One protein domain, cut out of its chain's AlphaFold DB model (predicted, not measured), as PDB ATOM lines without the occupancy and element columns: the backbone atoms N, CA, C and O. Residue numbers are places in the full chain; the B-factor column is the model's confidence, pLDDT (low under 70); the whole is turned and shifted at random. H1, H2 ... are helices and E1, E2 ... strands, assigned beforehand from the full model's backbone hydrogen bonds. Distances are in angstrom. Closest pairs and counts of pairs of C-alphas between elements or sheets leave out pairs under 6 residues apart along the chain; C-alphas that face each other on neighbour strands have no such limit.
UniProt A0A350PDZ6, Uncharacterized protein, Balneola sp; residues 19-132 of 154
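What this domain is: This is residues 19 to 132 of the 154 residues of an uncharacterized protein of Balneola sp (UniProt A0A350PDZ6). A strongly twisted, curled sheet of five strands, E1 to E5, makes the core, with helix H4 packed on it, mainly against E2 and E5. H3 packs on H4 farther out and, with H1 and H2, makes one end of the long axis; H5 and H6 make the other end, where H5 only grazes the sheet. The printed part has 114 residues, with six named helices and five named strands in the order E1 E2 H1 H2 H3 E3 E4 H4 E5 H5 H6. The sheet is mixed, in the order E1 E5 E3 E4 E2, and the class is mixed, helices and strands. The whole is compact, with a radius of gyration of the C-alphas of 14.6 A and spans of 43 by 29 by 26 A.

Where its parts are: Find C-alpha 22 at (141.806, 146.943, 108.266); from there E1 runs through residues 22 to 27, 15.3 A. E5, residues 96 to 104, is 19.3 A long and bends by 64 degrees at residue 101. E3 is residues 68 to 72, 12.4 A, E4 residues 78 to 80 and E2 residues 31 to 33. H4, residues 84 to 92, starts at C-alpha 84 (129.890, 158.043, 97.798) and is 12.2 A long. H3 is residues 52 to 59, 10.3 A, H1 residues 37 to 40 and H2 residues 42 to 47. H5, residues 111 to 122, is 16.5 A long; H6, residues 127 to 130, ends at C-alpha 130 (146.342, 141.917, 88.466).

How they stand to each other: Start at edge strand E1, antiparallel to E5, where N 26 and O 97 are 2.9 A apart, within hydrogen-bond range. E5 is parallel to E3, with N 70 and O 100 at 2.9 A. E3 and E4 form an antiparallel hairpin, with N 71 and O 79 at 2.8 A. E4 is parallel to edge strand E2, with N 80 and O 32 at 2.8 A. H4 is on the sheet at a height of 7.8 A; its closest C-alphas to E5 are those of Gly 90 and Val 97, 6.3 A apart. H3 touches H4 at a steep tilt of 49 degrees, opposite ways, the closest C-alphas being those of Ala 59 and Ala 89, 4.3 A. H1 and H2 touch only at the corner, at Tyr 38 and Trp 44, whose C-alphas are 5.2 A apart. H5 and E1 are near each other, with 6 pairs of C-alphas within 10 A. With residues 117 to 121 alone, H5 only just touches H6, with 3 pairs of C-alphas within 8 A, the closest those of Ile 121 and Pro 127, 6.7 A. H2, H3, H4 and H5 have every O i to N i+4 pair within hydrogen-bond range; H1 and H6 are too short for one.

The domain as a whole: The two C-alphas farthest apart, those of Ser 51 and Ser 110, are 43.9 A apart. The printed part has no cut and no long link. The mean pLDDT of the printed part is 91.6, and no printed residue is under 70.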
ATOM      1  N   PRO A  19     133.515 150.451 112.855       70.75
ATOM      2  CA  PRO A  19     133.885 149.352 111.977       70.75
ATOM      3  C   PRO A  19     135.270 148.803 112.377       70.75
ATOM      4  O   PRO A  19     136.235 149.552 112.508       70.75
ATOM      5  N   SER A  20     135.386 147.482 112.546       73.12
ATOM      6  CA  SER A  20     136.582 146.798 113.080       73.12
ATOM      7  C   SER A  20     137.561 146.290 112.005       73.12
ATOM      8  O   SER A  20     138.295 145.331 112.233       73.12
ATOM      9  N   GLY A  21     137.499 146.853 110.798       82.12
ATOM     10  CA  GLY A  21     138.262 146.399 109.632       82.12
ATOM     11  C   GLY A  21     139.687 146.954 109.535       82.12
ATOM     12  O   GLY A  21     140.065 147.875 110.259       82.12
ATOM     13  N   ASP A  22     140.458 146.445 108.569       85.88
ATOM     14  CA  ASP A  22     141.806 146.943 108.266       85.88
ATOM     15  C   ASP A  22     141.717 148.362 107.668       85.88
ATOM     16  O   ASP A  22     141.075 148.570 106.632       85.88
ATOM     17  N   LYS A  23     142.349 149.351 108.316       92.19
ATOM     18  CA  LYS A  23     142.393 150.752 107.857       92.19
ATOM     19  C   LYS A  23     143.626 150.988 106.987       92.19
ATOM     20  O   LYS A  23     144.745 150.748 107.434       92.19
ATOM     21  N   ILE A  24     143.439 151.497 105.769       92.06
ATOM     22  CA  ILE A  24     144.541 151.837 104.853       92.06
ATOM     23  C   ILE A  24     144.240 153.118 104.065       92.06
ATOM     24  O   ILE A  24     143.079 153.446 103.829       92.06
ATOM     25  N   MET A  25     145.287 153.816 103.619       94.12
ATOM     26  CA  MET A  25     145.174 154.795 102.531       94.12
ATOM     27  C   MET A  25     145.126 154.042 101.204       94.12
ATOM     28  O   MET A  25     145.928 153.130 100.988       94.12
ATOM     29  N   PHE A  26     144.166 154.381 100.348       93.81
ATOM     30  CA  PHE A  26     143.923 153.640  99.117       93.81
ATOM     31  C   PHE A  26     143.565 154.565  97.946       93.81
ATOM     32  O   PHE A  26     142.731 155.456  98.123       93.81
ATOM     33  N   PRO A  27     144.118 154.337  96.743       94.31
ATOM     34  CA  PRO A  27     143.833 155.151  95.563       94.31
ATOM     35  C   PRO A  27     142.349 155.099  95.190       94.31
ATOM     36  O   PRO A  27     141.817 154.066  94.766       94.31
ATOM     37  N   ALA A  28     141.666 156.243  95.293       95.50
ATOM     38  CA  ALA A  28     140.216 156.328  95.113       95.50
ATOM     39  C   ALA A  28     139.753 155.905  93.708       95.50
ATOM     40  O   ALA A  28     138.637 155.400  93.544       95.50
ATOM     41  N   LYS A  29     140.619 156.053  92.695       93.69
ATOM     42  CA  LYS A  29     140.379 155.604  91.312       93.69
ATOM     43  C   LYS A  29     140.012 154.125  91.190       93.69
ATOM     44  O   LYS A  29     139.301 153.761  90.256       93.69
ATOM     45  N   TYR A  30     140.427 153.287  92.140       93.12
ATOM     46  CA  TYR A  30     140.132 151.853  92.137       93.12
ATOM     47  C   TYR A  30     138.881 151.464  92.931       93.12
ATOM     48  O   TYR A  30     138.463 150.307  92.876       93.12
ATOM     49  N   LEU A  31     138.250 152.407  93.633       94.50
ATOM     50  CA  LEU A  31     136.997 152.157  94.339       94.50
ATOM     51  C   LEU A  31     135.821 152.136  93.358       94.50
ATOM     52  O   LEU A  31     135.745 152.964  92.453       94.50
ATOM     53  N   PHE A  32     134.837 151.264  93.556       93.25
ATOM     54  CA  PHE A  32     133.565 151.319  92.823       93.25
ATOM     55  C   PHE A  32     132.365 151.288  93.775       93.25
ATOM     56  O   PHE A  32     132.445 150.719  94.857       93.25
ATOM     57  N   SER A  33     131.245 151.901  93.378       93.69
ATOM     58  CA  SER A  33     129.995 151.781  94.141       93.69
ATOM     59  C   SER A  33     129.297 150.488  93.743       93.69
ATOM     60  O   SER A  33     129.013 150.287  92.559       93.69
ATOM     61  N   HIS A  34     129.006 149.626  94.716       89.12
ATOM     62  CA  HIS A  34     128.255 148.386  94.483       89.12
ATOM     63  C   HIS A  34     126.758 148.507  94.809       89.12
ATOM     64  O   HIS A  34     126.017 147.550  94.596       89.12
ATOM     65  N   MET A  35     126.304 149.678  95.268       85.75
ATOM     66  CA  MET A  35     124.893 149.958  95.585       85.75
ATOM     67  C   MET A  35     124.165 150.706  94.457       85.75
ATOM     68  O   MET A  35     122.944 150.818  94.462       85.75
ATOM     69  N   GLY A  36     124.894 151.171  93.437       83.06
ATOM     70  CA  GLY A  36     124.308 151.739  92.220       83.06
ATOM     71  C   GLY A  36     123.836 153.191  92.333       83.06
ATOM     72  O   GLY A  36     123.326 153.711  91.340       83.06
ATOM     73  N   GLU A  37     124.058 153.863  93.468       85.50
ATOM     74  CA  GLU A  37     123.602 155.238  93.738       85.50
ATOM     75  C   GLU A  37     124.031 156.233  92.654       85.50
ATOM     76  O   GLU A  37     123.219 157.018  92.161       85.50
ATOM     77  N   TYR A  38     125.272 156.122  92.158       88.06
ATOM     78  CA  TYR A  38     125.779 156.947  91.051       88.06
ATOM     79  C   TYR A  38     124.944 156.853  89.761       88.06
ATOM     80  O   TYR A  38     125.059 157.705  88.872       88.06
ATOM     81  N   ARG A  39     124.154 155.788  89.597       85.81
ATOM     82  CA  ARG A  39     123.278 155.557  88.444       85.81
ATOM     83  C   ARG A  39     121.824 155.904  88.749       85.81
ATOM     84  O   ARG A  39     121.142 156.365  87.842       85.81
ATOM     85  N   THR A  40     121.351 155.632  89.961       87.25
ATOM     86  CA  THR A  40     119.920 155.676  90.294       87.25
ATOM     87  C   THR A  40     119.478 156.985  90.930       87.25
ATOM     88  O   THR A  40     118.303 157.331  90.823       87.25
ATOM     89  N   GLU A  41     120.375 157.731  91.571       90.38
ATOM     90  CA  GLU A  41     119.979 158.931  92.302       90.38
ATOM     91  C   GLU A  41     120.001 160.198  91.446       90.38
ATOM     92  O   GLU A  41     120.878 160.431  90.601       90.38
ATOM     93  N   LYS A  42     119.030 161.077  91.719       93.06
ATOM     94  CA  LYS A  42     118.902 162.366  91.036       93.06
ATOM     95  C   LYS A  42     120.122 163.260  91.263       93.06
ATOM     96  O   LYS A  42     120.573 163.881  90.305       93.06
ATOM     97  N   TYR A  43     120.674 163.276  92.478       93.94
ATOM     98  CA  TYR A  43     121.873 164.054  92.803       93.94
ATOM     99  C   TYR A  43     123.021 163.735  91.839       93.94
ATOM    100  O   TYR A  43     123.514 164.620  91.146       93.94
ATOM    101  N   TRP A  44     123.369 162.453  91.698       94.81
ATOM    102  CA  TRP A  44     124.441 162.010  90.807       94.81
ATOM    103  C   TRP A  44     124.123 162.209  89.326       94.81
ATOM    104  O   TRP A  44     125.020 162.445  88.518       94.81
ATOM    105  N   THR A  45     122.845 162.146  88.956       93.25
ATOM    106  CA  THR A  45     122.402 162.445  87.589       93.25
ATOM    107  C   THR A  45     122.596 163.918  87.236       93.25
ATOM    108  O   THR A  45     123.018 164.227  86.124       93.25
ATOM    109  N   ASP A  46     122.316 164.828  88.166       95.25
ATOM    110  CA  ASP A  46     122.550 166.258  87.970       95.25
ATOM    111  C   ASP A  46     124.038 166.603  88.073       95.25
ATOM    112  O   ASP A  46     124.540 167.365  87.253       95.25
ATOM    113  N   PHE A  47     124.770 165.960  88.985       96.06
ATOM    114  CA  PHE A  47     126.218 166.111  89.130       96.06
ATOM    115  C   PHE A  47     126.980 165.798  87.832       96.06
ATOM    116  O   PHE A  47     127.936 166.485  87.480       96.06
ATOM    117  N   LYS A  48     126.530 164.799  87.060       94.12
ATOM    118  CA  LYS A  48     127.114 164.467  85.746       94.12
ATOM    119  C   LYS A  48     127.016 165.600  84.720       94.12
ATOM    120  O   LYS A  48     127.784 165.582  83.764       94.12
ATOM    121  N   LYS A  49     126.079 166.537  84.895       96.12
ATOM    122  CA  LYS A  49     125.853 167.671  83.986       96.12
ATOM    123  C   LYS A  49     126.757 168.869  84.290       96.12
ATOM    124  O   LYS A  49     126.821 169.769  83.461       96.12
ATOM    125  N   LEU A  50     127.406 168.887  85.456       96.88
ATOM    126  CA  LEU A  50     128.358 169.930  85.839       96.88
ATOM    127  C   LEU A  50     129.605 169.891  84.945       96.88
ATOM    128  O   LEU A  50     129.980 168.822  84.445       96.88
ATOM    129  N   SER A  51     130.260 171.041  84.786       97.81
ATOM    130  CA  SER A  51     131.570 171.117  84.137       97.81
ATOM    131  C   SER A  51     132.646 170.414  84.973       97.81
ATOM    132  O   SER A  51     132.459 170.131  86.160       97.81
ATOM    133  N   GLU A  52     133.795 170.119  84.366       97.12
ATOM    134  CA  GLU A  52     134.919 169.534  85.106       97.12
ATOM    135  C   GLU A  52     135.442 170.495  86.182       97.12
ATOM    136  O   GLU A  52     135.720 170.067  87.300       97.12
ATOM    137  N   GLU A  53     135.484 171.801  85.907       97.81
ATOM    138  CA  GLU A  53     135.867 172.813  86.897       97.81
ATOM    139  C   GLU A  53     134.905 172.822  88.092       97.81
ATOM    140  O   GLU A  53     135.346 172.828  89.241       97.81
ATOM    141  N   GLU A  54     133.594 172.761  87.842       98.06
ATOM    142  CA  GLU A  54     132.583 172.701  88.903       98.06
ATOM    143  C   GLU A  54     132.728 171.438  89.763       98.06
ATOM    144  O   GLU A  54     132.619 171.504  90.991       98.06
ATOM    145  N   LYS A  55     133.018 170.289  89.141       98.31
ATOM    146  CA  LYS A  55     133.266 169.023  89.849       98.31
ATOM    147  C   LYS A  55     134.532 169.080  90.696       98.31
ATOM    148  O   LYS A  55     134.513 168.598  91.827       98.31
ATOM    149  N   ILE A  56     135.607 169.677  90.185       98.38
ATOM    150  CA  ILE A  56     136.865 169.856  90.922       98.38
ATOM    151  C   ILE A  56     136.648 170.773  92.131       98.38
ATOM    152  O   ILE A  56     137.057 170.435  93.242       98.38
ATOM    153  N   GLU A  57     135.965 171.905  91.953       98.19
ATOM    154  CA  GLU A  57     135.669 172.834  93.050       98.19
ATOM    155  C   GLU A  57     134.719 172.238  94.092       98.19
ATOM    156  O   GLU A  57     134.832 172.532  95.283       98.19
ATOM    157  N   TRP A  58     133.793 171.374  93.673       98.25
ATOM    158  CA  TRP A  58     133.006 170.562  94.596       98.25
ATOM    159  C   TRP A  58     133.885 169.562  95.357       98.25
ATOM    160  O   TRP A  58     133.815 169.504  96.585       98.25
ATOM    161  N   ALA A  59     134.749 168.822  94.658       98.06
ATOM    162  CA  ALA A  59     135.583 167.777  95.248       98.06
ATOM    163  C   ALA A  59     136.545 168.335  96.308       98.06
ATOM    164  O   ALA A  59     136.688 167.745  97.376       98.06
ATOM    165  N   LYS A  60     137.126 169.520  96.074       97.94
ATOM    166  CA  LYS A  60     137.998 170.222  97.038       97.94
ATOM    167  C   LYS A  60     137.315 170.572  98.366       97.94
ATOM    168  O   LYS A  60     138.002 170.825  99.350       97.94
ATOM    169  N   LYS A  61     135.979 170.629  98.405       97.69
ATOM    170  CA  LYS A  61     135.198 170.946  99.616       97.69
ATOM    171  C   LYS A  61     134.847 169.704 100.434       97.69
ATOM    172  O   LYS A  61     134.364 169.841 101.559       97.69
ATOM    173  N   VAL A  62     135.045 168.508  99.881       97.25
ATOM    174  CA  VAL A  62     134.751 167.250 100.569       97.25
ATOM    175  C   VAL A  62     135.843 166.965 101.596       97.25
ATOM    176  O   VAL A  62     137.031 167.032 101.295       97.25
ATOM    177  N   LYS A  63     135.429 166.645 102.825       96.06
ATOM    178  CA  LYS A  63     136.332 166.214 103.894       96.06
ATOM    179  C   LYS A  63     136.549 164.706 103.837       96.06
ATOM    180  O   LYS A  63     135.609 163.951 103.577       96.06
ATOM    181  N   PHE A  64     137.769 164.282 104.140       94.94
ATOM    182  CA  PHE A  64     138.194 162.878 104.129       94.94
ATOM    183  C   PHE A  64     138.520 162.357 105.534       94.94
ATOM    184  O   PHE A  64     139.211 161.359 105.671       94.94
ATOM    185  N   ASP A  65     138.029 163.033 106.572       91.94
ATOM    186  CA  ASP A  65     138.365 162.735 107.972       91.94
ATOM    187  C   ASP A  65     137.851 161.351 108.414       91.94
ATOM    188  O   ASP A  65     138.436 160.699 109.275       91.94
ATOM    189  N   GLU A  66     136.774 160.879 107.784       93.12
ATOM    190  CA  GLU A  66     136.190 159.564 108.026       93.12
ATOM    191  C   GLU A  66     136.527 158.582 106.896       93.12
ATOM    192  O   GLU A  66     136.382 158.925 105.711       93.12
ATOM    193  N   PRO A  67     136.899 157.334 107.233       95.25
ATOM    194  CA  PRO A  67     137.215 156.326 106.239       95.25
ATOM    195  C   PRO A  67     135.975 155.870 105.461       95.25
ATOM    196  O   PRO A  67     134.853 155.825 105.967       95.25
ATOM    197  N   ILE A  68     136.190 155.456 104.216       95.94
ATOM    198  CA  ILE A  68     135.168 154.801 103.397       95.94
ATOM    199  C   ILE A  68     135.131 153.316 103.757       95.94
ATOM    200  O   ILE A  68     136.150 152.631 103.680       95.94
ATOM    201  N   GLN A  69     133.960 152.793 104.119       95.06
ATOM    202  CA  GLN A  69     133.794 151.358 104.350       95.06
ATOM    203  C   GLN A  69     133.783 150.602 103.020       95.06
ATOM    204  O   GLN A  69     132.993 150.900 102.119       95.06
ATOM    205  N   VAL A  70     134.660 149.609 102.901       95.88
ATOM    206  CA  VAL A  70     134.900 148.878 101.657       95.88
ATOM    207  C   VAL A  70     134.818 147.372 101.887       95.88
ATOM    208  O   VAL A  70     135.314 146.832 102.872       95.88
ATOM    209  N   THR A  71     134.216 146.682 100.923       94.81
ATOM    210  CA  THR A  71     134.320 145.236 100.744       94.81
ATOM    211  C   THR A  71     135.317 144.937  99.630       94.81
ATOM    212  O   THR A  71     135.162 145.434  98.513       94.81
ATOM    213  N   VAL A  72     136.301 144.084  99.910       93.94
ATOM    214  CA  VAL A  72     137.141 143.464  98.879       93.94
ATOM    215  C   VAL A  72     136.427 142.210  98.384       93.94
ATOM    216  O   VAL A  72     136.179 141.263  99.142       93.94
ATOM    217  N   PHE A  73     136.050 142.219  97.109       92.88
ATOM    218  CA  PHE A  73     135.363 141.111  96.460       92.88
ATOM    219  C   PHE A  73     136.338 139.993  96.086       92.88
ATOM    220  O   PHE A  73     137.555 140.132  96.146       92.88
ATOM    221  N   ALA A  74     135.791 138.829  95.735       90.44
ATOM    222  CA  ALA A  74     136.589 137.633  95.478       90.44
ATOM    223  C   ALA A  74     137.493 137.762  94.240       90.44
ATOM    224  O   ALA A  74     138.421 136.967  94.106       90.44
ATOM    225  N   ASP A  75     137.205 138.726  93.365       88.75
ATOM    226  CA  ASP A  75     137.981 139.138  92.195       88.75
ATOM    227  C   ASP A  75     139.022 140.232  92.512       88.75
ATOM    228  O   ASP A  75     139.717 140.700  91.615       88.75
ATOM    229  N   GLY A  76     139.136 140.649  93.777       89.88
ATOM    230  CA  GLY A  76     140.055 141.695  94.226       89.88
ATOM    231  C   GLY A  76     139.513 143.114  94.087       89.88
ATOM    232  O   GLY A  76     140.141 144.055  94.562       89.88
ATOM    233  N   SER A  77     138.335 143.300  93.492       92.38
ATOM    234  CA  SER A  77     137.755 144.633  93.351       92.38
ATOM    235  C   SER A  77     137.355 145.225  94.713       92.38
ATOM    236  O   SER A  77     136.884 144.524  95.611       92.38
ATOM    237  N   PHE A  78     137.542 146.540  94.869       94.38
ATOM    238  CA  PHE A  78     137.250 147.280  96.100       94.38
ATOM    239  C   PHE A  78     135.931 148.031  95.942       94.38
ATOM    240  O   PHE A  78     135.873 149.088  95.308       94.38
ATOM    241  N   GLY A  79     134.855 147.483  96.501       94.81
ATOM    242  CA  GLY A  79     133.534 148.086  96.399       94.81
ATOM    243  C   GLY A  79     133.101 148.760  97.692       94.81
ATOM    244  O   GLY A  79     133.170 148.159  98.760       94.81
ATOM    245  N   HIS A  80     132.551 149.964  97.589       95.44
ATOM    246  CA  HIS A  80     131.941 150.681  98.704       95.44
ATOM    247  C   HIS A  80     130.414 150.739  98.550       95.44
ATOM    248  O   HIS A  80     129.890 150.821  97.432       95.44
ATOM    249  N   GLY A  81     129.715 150.637  99.680       91.88
ATOM    250  CA  GLY A  81     128.258 150.780  99.757       91.88
ATOM    251  C   GLY A  81     127.818 152.109 100.364       91.88
ATOM    252  O   GLY A  81     126.670 152.487 100.210       91.88
ATOM    253  N   ASP A  82     128.746 152.822 101.000       90.25
ATOM    254  CA  ASP A  82     128.568 154.159 101.561       90.25
ATOM    255  C   ASP A  82     129.848 154.986 101.300       90.25
ATOM    256  O   ASP A  82     130.820 154.476 100.735       90.25
ATOM    257  N   GLY A  83     129.860 156.275 101.641       93.56
ATOM    258  CA  GLY A  83     130.982 157.181 101.402       93.56
ATOM    259  C   GLY A  83     131.070 157.676  99.957       93.56
ATOM    260  O   GLY A  83     132.150 158.059  99.509       93.56
ATOM    261  N   HIS A  84     129.954 157.692  99.221       95.38
ATOM    262  CA  HIS A  84     129.890 158.043  97.798       95.38
ATOM    263  C   HIS A  84     130.511 159.408  97.464       95.38
ATOM    264  O   HIS A  84     131.284 159.521  96.513       95.38
ATOM    265  N   HIS A  85     130.250 160.443  98.268       96.50
ATOM    266  CA  HIS A  85     130.869 161.755  98.053       96.50
ATOM    267  C   HIS A  85     132.392 161.713  98.212       96.50
ATOM    268  O   HIS A  85     133.101 162.240  97.361       96.50
ATOM    269  N   ARG A  86     132.899 161.035  99.253       97.50
ATOM    270  CA  ARG A  86     134.341 160.877  99.504       97.50
ATOM    271  C   ARG A  86     135.006 160.081  98.385       97.50
ATOM    272  O   ARG A  86     135.990 160.533  97.813       97.50
ATOM    273  N   ALA A  87     134.428 158.945  98.003       97.19
ATOM    274  CA  ALA A  87     134.942 158.132  96.906       97.19
ATOM    275  C   ALA A  87     134.988 158.922  95.588       97.19
ATOM    276  O   ALA A  87     135.999 158.897  94.892       97.19
ATOM    277  N   MET A  88     133.917 159.644  95.241       97.44
ATOM    278  CA  MET A  88     133.877 160.439  94.013       97.44
ATOM    279  C   MET A  88     134.851 161.622  94.048       97.44
ATOM    280  O   MET A  88     135.563 161.849  93.075       97.44
ATOM    281  N   ALA A  89     134.918 162.357  95.159       98.06
ATOM    282  CA  ALA A  89     135.847 163.471  95.299       98.06
ATOM    283  C   ALA A  89     137.303 163.001  95.196       98.06
ATOM    284  O   ALA A  89     138.079 163.592  94.451       98.06
ATOM    285  N   GLY A  90     137.647 161.890  95.854       97.94
ATOM    286  CA  GLY A  90     138.978 161.295  95.755       97.94
ATOM    287  C   GLY A  90     139.345 160.897  94.323       97.94
ATOM    288  O   GLY A  90     140.477 161.098  93.902       97.94
ATOM    289  N   LYS A  91     138.376 160.393  93.545       97.06
ATOM    290  CA  LYS A  91     138.570 160.071  92.121       97.06
ATOM    291  C   LYS A  91     138.819 161.302  91.264       97.06
ATOM    292  O   LYS A  91     139.712 161.274  90.431       97.06
ATOM    293  N   ILE A  92     138.020 162.352  91.448       97.94
ATOM    294  CA  ILE A  92     138.151 163.603  90.687       97.94
ATOM    295  C   ILE A  92     139.503 164.263  90.965       97.94
ATOM    296  O   ILE A  92     140.116 164.813  90.057       97.94
ATOM    297  N   LEU A  93     139.965 164.198  92.214       97.81
ATOM    298  CA  LEU A  93     141.241 164.772  92.633       97.81
ATOM    299  C   LEU A  93     142.446 163.846  92.379       97.81
ATOM    300  O   LEU A  93     143.569 164.283  92.600       97.81
ATOM    301  N   ASP A  94     142.217 162.604  91.931       96.75
ATOM    302  CA  ASP A  94     143.223 161.537  91.778       96.75
ATOM    303  C   ASP A  94     144.120 161.366  93.020       96.75
ATOM    304  O   ASP A  94     145.348 161.382  92.941       96.75
ATOM    305  N   ILE A  95     143.490 161.228  94.192       96.12
ATOM    306  CA  ILE A  95     144.177 161.067  95.484       96.12
ATOM    307  C   ILE A  95     143.885 159.721  96.150       96.12
ATOM    308  O   ILE A  95     142.872 159.056  95.890       96.12
ATOM    309  N   ASP A  96     144.755 159.365  97.090       95.75
ATOM    310  CA  ASP A  96     144.492 158.309  98.059       95.75
ATOM    311  C   ASP A  96     143.512 158.804  99.130       95.75
ATOM    312  O   ASP A  96     143.608 159.928  99.624       95.75
ATOM    313  N   VAL A  97     142.576 157.940  99.518       96.62
ATOM    314  CA  VAL A  97     141.566 158.213 100.546       96.62
ATOM    315  C   VAL A  97     141.648 157.167 101.654       96.62
ATOM    316  O   VAL A  97     141.994 156.014 101.376       96.62
ATOM    317  N   PRO A  98     141.327 157.525 102.908       96.38
ATOM    318  CA  PRO A  98     141.251 156.538 103.969       96.38
ATOM    319  C   PRO A  98     140.074 155.601 103.703       96.38
ATOM    320  O   PRO A  98     138.943 156.033 103.459       96.38
ATOM    321  N   ILE A  99     140.337 154.303 103.769       96.25
ATOM    322  CA  ILE A  99     139.314 153.264 103.714       96.25
ATOM    323  C   ILE A  99     139.421 152.361 104.935       96.25
ATOM    324  O   ILE A  99     140.480 152.250 105.555       96.25
ATOM    325  N   ILE A 100     138.324 151.681 105.242       95.31
ATOM    326  CA  ILE A 100     138.298 150.574 106.184       95.31
ATOM    327  C   ILE A 100     137.695 149.342 105.518       95.31
ATOM    328  O   ILE A 100     136.573 149.374 105.008       95.31
ATOM    329  N   ILE A 101     138.459 148.253 105.490       94.06
ATOM    330  CA  ILE A 101     138.061 147.007 104.840       94.06
ATOM    331  C   ILE A 101     137.227 146.190 105.826       94.06
ATOM    332  O   ILE A 101     137.765 145.499 106.685       94.06
ATOM    333  N   THR A 102     135.904 146.268 105.704       92.12
ATOM    334  CA  THR A 102     134.964 145.583 106.610       92.12
ATOM    335  C   THR A 102     134.732 144.125 106.231       92.12
ATOM    336  O   THR A 102     134.330 143.317 107.066       92.12
ATOM    337  N   ARG A 103     135.005 143.765 104.972       91.12
ATOM    338  CA  ARG A 103     134.974 142.384 104.488       91.12
ATOM    339  C   ARG A 103     136.035 142.162 103.424       91.12
ATOM    340  O   ARG A 103     136.159 142.973 102.508       91.12
ATOM    341  N   ASN A 104     136.745 141.037 103.501       91.94
ATOM    342  CA  ASN A 104     137.825 140.727 102.573       91.94
ATOM    343  C   ASN A 104     137.767 139.283 102.061       91.94
ATOM    344  O   ASN A 104     138.367 138.376 102.629       91.94
ATOM    345  N   LYS A 105     137.095 139.082 100.922       90.38
ATOM    346  CA  LYS A 105     136.928 137.755 100.304       90.38
ATOM    347  C   LYS A 105     138.215 137.169  99.714       90.38
ATOM    348  O   LYS A 105     138.213 136.016  99.285       90.38
ATOM    349  N   VAL A 106     139.281 137.961  99.618       87.88
ATOM    350  CA  VAL A 106     140.600 137.505  99.161       87.88
ATOM    351  C   VAL A 106     141.366 136.937 100.345       87.88
ATOM    352  O   VAL A 106     141.780 135.783 100.296       87.88
ATOM    353  N   LYS A 107     141.444 137.707 101.434       88.12
ATOM    354  CA  LYS A 107     142.050 137.300 102.709       88.12
ATOM    355  C   LYS A 107     141.359 136.075 103.310       88.12
ATOM    356  O   LYS A 107     142.026 135.151 103.751       88.12
ATOM    357  N   GLU A 108     140.025 136.007 103.211       88.06
ATOM    358  CA  GLU A 108     139.225 134.826 103.587       88.06
ATOM    359  C   GLU A 108     139.676 133.533 102.869       88.06
ATOM    360  O   GLU A 108     139.457 132.442 103.390       88.06
ATOM    361  N   LYS A 109     140.284 133.630 101.676       85.56
ATOM    362  CA  LYS A 109     140.839 132.470 100.958       85.56
ATOM    363  C   LYS A 109     142.279 132.175 101.360       85.56
ATOM    364  O   LYS A 109     142.637 131.008 101.480       85.56
ATOM    365  N   SER A 110     143.110 133.210 101.470       88.12
ATOM    366  CA  SER A 110     144.519 133.104 101.849       88.12
ATOM    367  C   SER A 110     145.071 134.476 102.247       88.12
ATOM    368  O   SER A 110     144.918 135.451 101.507       88.12
ATOM    369  N   GLU A 111     145.747 134.527 103.397       88.62
ATOM    370  CA  GLU A 111     146.460 135.714 103.883       88.62
ATOM    371  C   GLU A 111     147.594 136.101 102.921       88.62
ATOM    372  O   GLU A 111     147.670 137.246 102.489       88.62
ATOM    373  N   ASP A 112     148.412 135.134 102.493       88.31
ATOM    374  CA  ASP A 112     149.543 135.370 101.584       88.31
ATOM    375  C   ASP A 112     149.081 135.912 100.226       88.31
ATOM    376  O   ASP A 112     149.711 136.799  99.641       88.31
ATOM    377  N   LEU A 113     147.945 135.406  99.731       88.62
ATOM    378  CA  LEU A 113     147.314 135.906  98.512       88.62
ATOM    379  C   LEU A 113     146.902 137.373  98.670       88.62
ATOM    380  O   LEU A 113     147.102 138.173  97.756       88.62
ATOM    381  N   TRP A 114     146.321 137.722  99.816       91.12
ATOM    382  CA  TRP A 114     145.908 139.085 100.121       91.12
ATOM    383  C   TRP A 114     147.098 140.038 100.262       91.12
ATOM    384  O   TRP A 114     147.102 141.087  99.620       91.12
ATOM    385  N   GLU A 115     148.115 139.673 101.038       90.50
ATOM    386  CA  GLU A 115     149.294 140.516 101.249       90.50
ATOM    387  C   GLU A 115     150.063 140.745  99.943       90.50
ATOM    388  O   GLU A 115     150.452 141.876  99.626       90.50
ATOM    389  N   THR A 116     150.191 139.704  99.115       89.44
ATOM    390  CA  THR A 116     150.792 139.826  97.781       89.44
ATOM    391  C   THR A 116     149.977 140.763  96.894       89.44
ATOM    392  O   THR A 116     150.525 141.683  96.283       89.44
ATOM    393  N   TYR A 117     148.655 140.585  96.862       89.38
ATOM    394  CA  TYR A 117     147.755 141.429  96.082       89.38
ATOM    395  C   TYR A 117     147.831 142.904  96.490       89.38
ATOM    396  O   TYR A 117     147.997 143.790  95.646       89.38
ATOM    397  N   LEU A 118     147.761 143.174  97.795       89.38
ATOM    398  CA  LEU A 118     147.812 144.524  98.342       89.38
ATOM    399  C   LEU A 118     149.160 145.201  98.055       89.38
ATOM    400  O   LEU A 118     149.187 146.381  97.699       89.38
ATOM    401  N   SER A 119     150.268 144.460  98.155       88.62
ATOM    402  CA  SER A 119     151.605 144.946  97.796       88.62
ATOM    403  C   SER A 119     151.670 145.409  96.336       88.62
ATOM    404  O   SER A 119     152.157 146.503  96.045       88.62
ATOM    405  N   ARG A 120     151.088 144.640  95.410       87.19
ATOM    406  CA  ARG A 120     151.072 144.983  93.980       87.19
ATOM    407  C   ARG A 120     150.247 146.233  93.693       87.19
ATOM    408  O   ARG A 120     150.692 147.077  92.915       87.19
ATOM    409  N   ILE A 121     149.098 146.404  94.346       87.69
ATOM    410  CA  ILE A 121     148.315 147.644  94.217       87.69
ATOM    411  C   ILE A 121     149.109 148.848  94.733       87.69
ATOM    412  O   ILE A 121     149.128 149.890  94.081       87.69
ATOM    413  N   ARG A 122     149.808 148.707  95.867       83.75
ATOM    414  CA  ARG A 122     150.663 149.770  96.427       83.75
ATOM    415  C   ARG A 122     151.833 150.145  95.512       83.75
ATOM    416  O   ARG A 122     152.280 151.283  95.544       83.75
ATOM    417  N   GLN A 123     152.292 149.221  94.670       84.81
ATOM    418  CA  GLN A 123     153.279 149.482  93.612       84.81
ATOM    419  C   GLN A 123     152.681 150.191  92.380       84.81
ATOM    420  O   GLN A 123     153.397 150.447  91.417       84.81
ATOM    421  N   GLY A 124     151.384 150.511  92.395       81.94
ATOM    422  CA  GLY A 124     150.696 151.224  91.320       81.94
ATOM    423  C   GLY A 124     150.045 150.325  90.268       81.94
ATOM    424  O   GLY A 124     149.514 150.850  89.291       81.94
ATOM    425  N   ASN A 125     150.045 149.000  90.457       84.06
ATOM    426  CA  ASN A 125     149.369 148.089  89.533       84.06
ATOM    427  C   ASN A 125     147.851 148.213  89.689       84.06
ATOM    428  O   ASN A 125     147.312 148.162  90.800       84.06
ATOM    429  N   HIS A 126     147.138 148.337  88.572       80.88
ATOM    430  CA  HIS A 126     145.687 148.434  88.612       80.88
ATOM    431  C   HIS A 126     145.083 147.072  89.010       80.88
ATOM    432  O   HIS A 126     145.472 146.045  88.457       80.88
ATOM    433  N   PRO A 127     144.043 147.013  89.871       82.56
ATOM    434  CA  PRO A 127     143.315 145.773  90.164       82.56
ATOM    435  C   PRO A 127     142.917 144.929  88.940       82.56
ATOM    436  O   PRO A 127     143.017 143.709  88.980       82.56
ATOM    437  N   LYS A 128     142.506 145.573  87.838       77.88
ATOM    438  CA  LYS A 128     142.168 144.923  86.566       77.88
ATOM    439  C   LYS A 128     143.382 144.365  85.820       77.88
ATOM    440  O   LYS A 128     143.205 143.480  85.007       77.88
ATOM    441  N   GLU A 129     144.590 144.861  86.061       80.44
ATOM    442  CA  GLU A 129     145.813 144.285  85.484       80.44
ATOM    443  C   GLU A 129     146.246 143.041  86.263       80.44
ATOM    444  O   GLU A 129     146.712 142.072  85.675       80.44
ATOM    445  N   LEU A 130     146.035 143.046  87.582       80.25
ATOM    446  CA  LEU A 130     146.342 141.917  88.466       80.25
ATOM    447  C   LEU A 130     145.323 140.775  88.361       80.25
ATOM    448  O   LEU A 130     145.608 139.654  88.773       80.25
ATOM    449  N   ASN A 131     144.131 141.064  87.837       82.38
ATOM    450  CA  ASN A 131     143.082 140.086  87.577       82.38
ATOM    451  C   ASN A 131     142.249 140.489  86.338       82.38
ATOM    452  O   ASN A 131     141.107 140.942  86.475       82.38
ATOM    453  N   PRO A 132     142.809 140.348  85.122       76.06
ATOM    454  CA  PRO A 132     142.186 140.828  83.880       76.06
ATOM    455  C   PRO A 132     140.860 140.145  83.569       76.06
ATOM    456  O   PRO A 132     139.924 140.779  83.080       76.06
TER     457      PRO A 132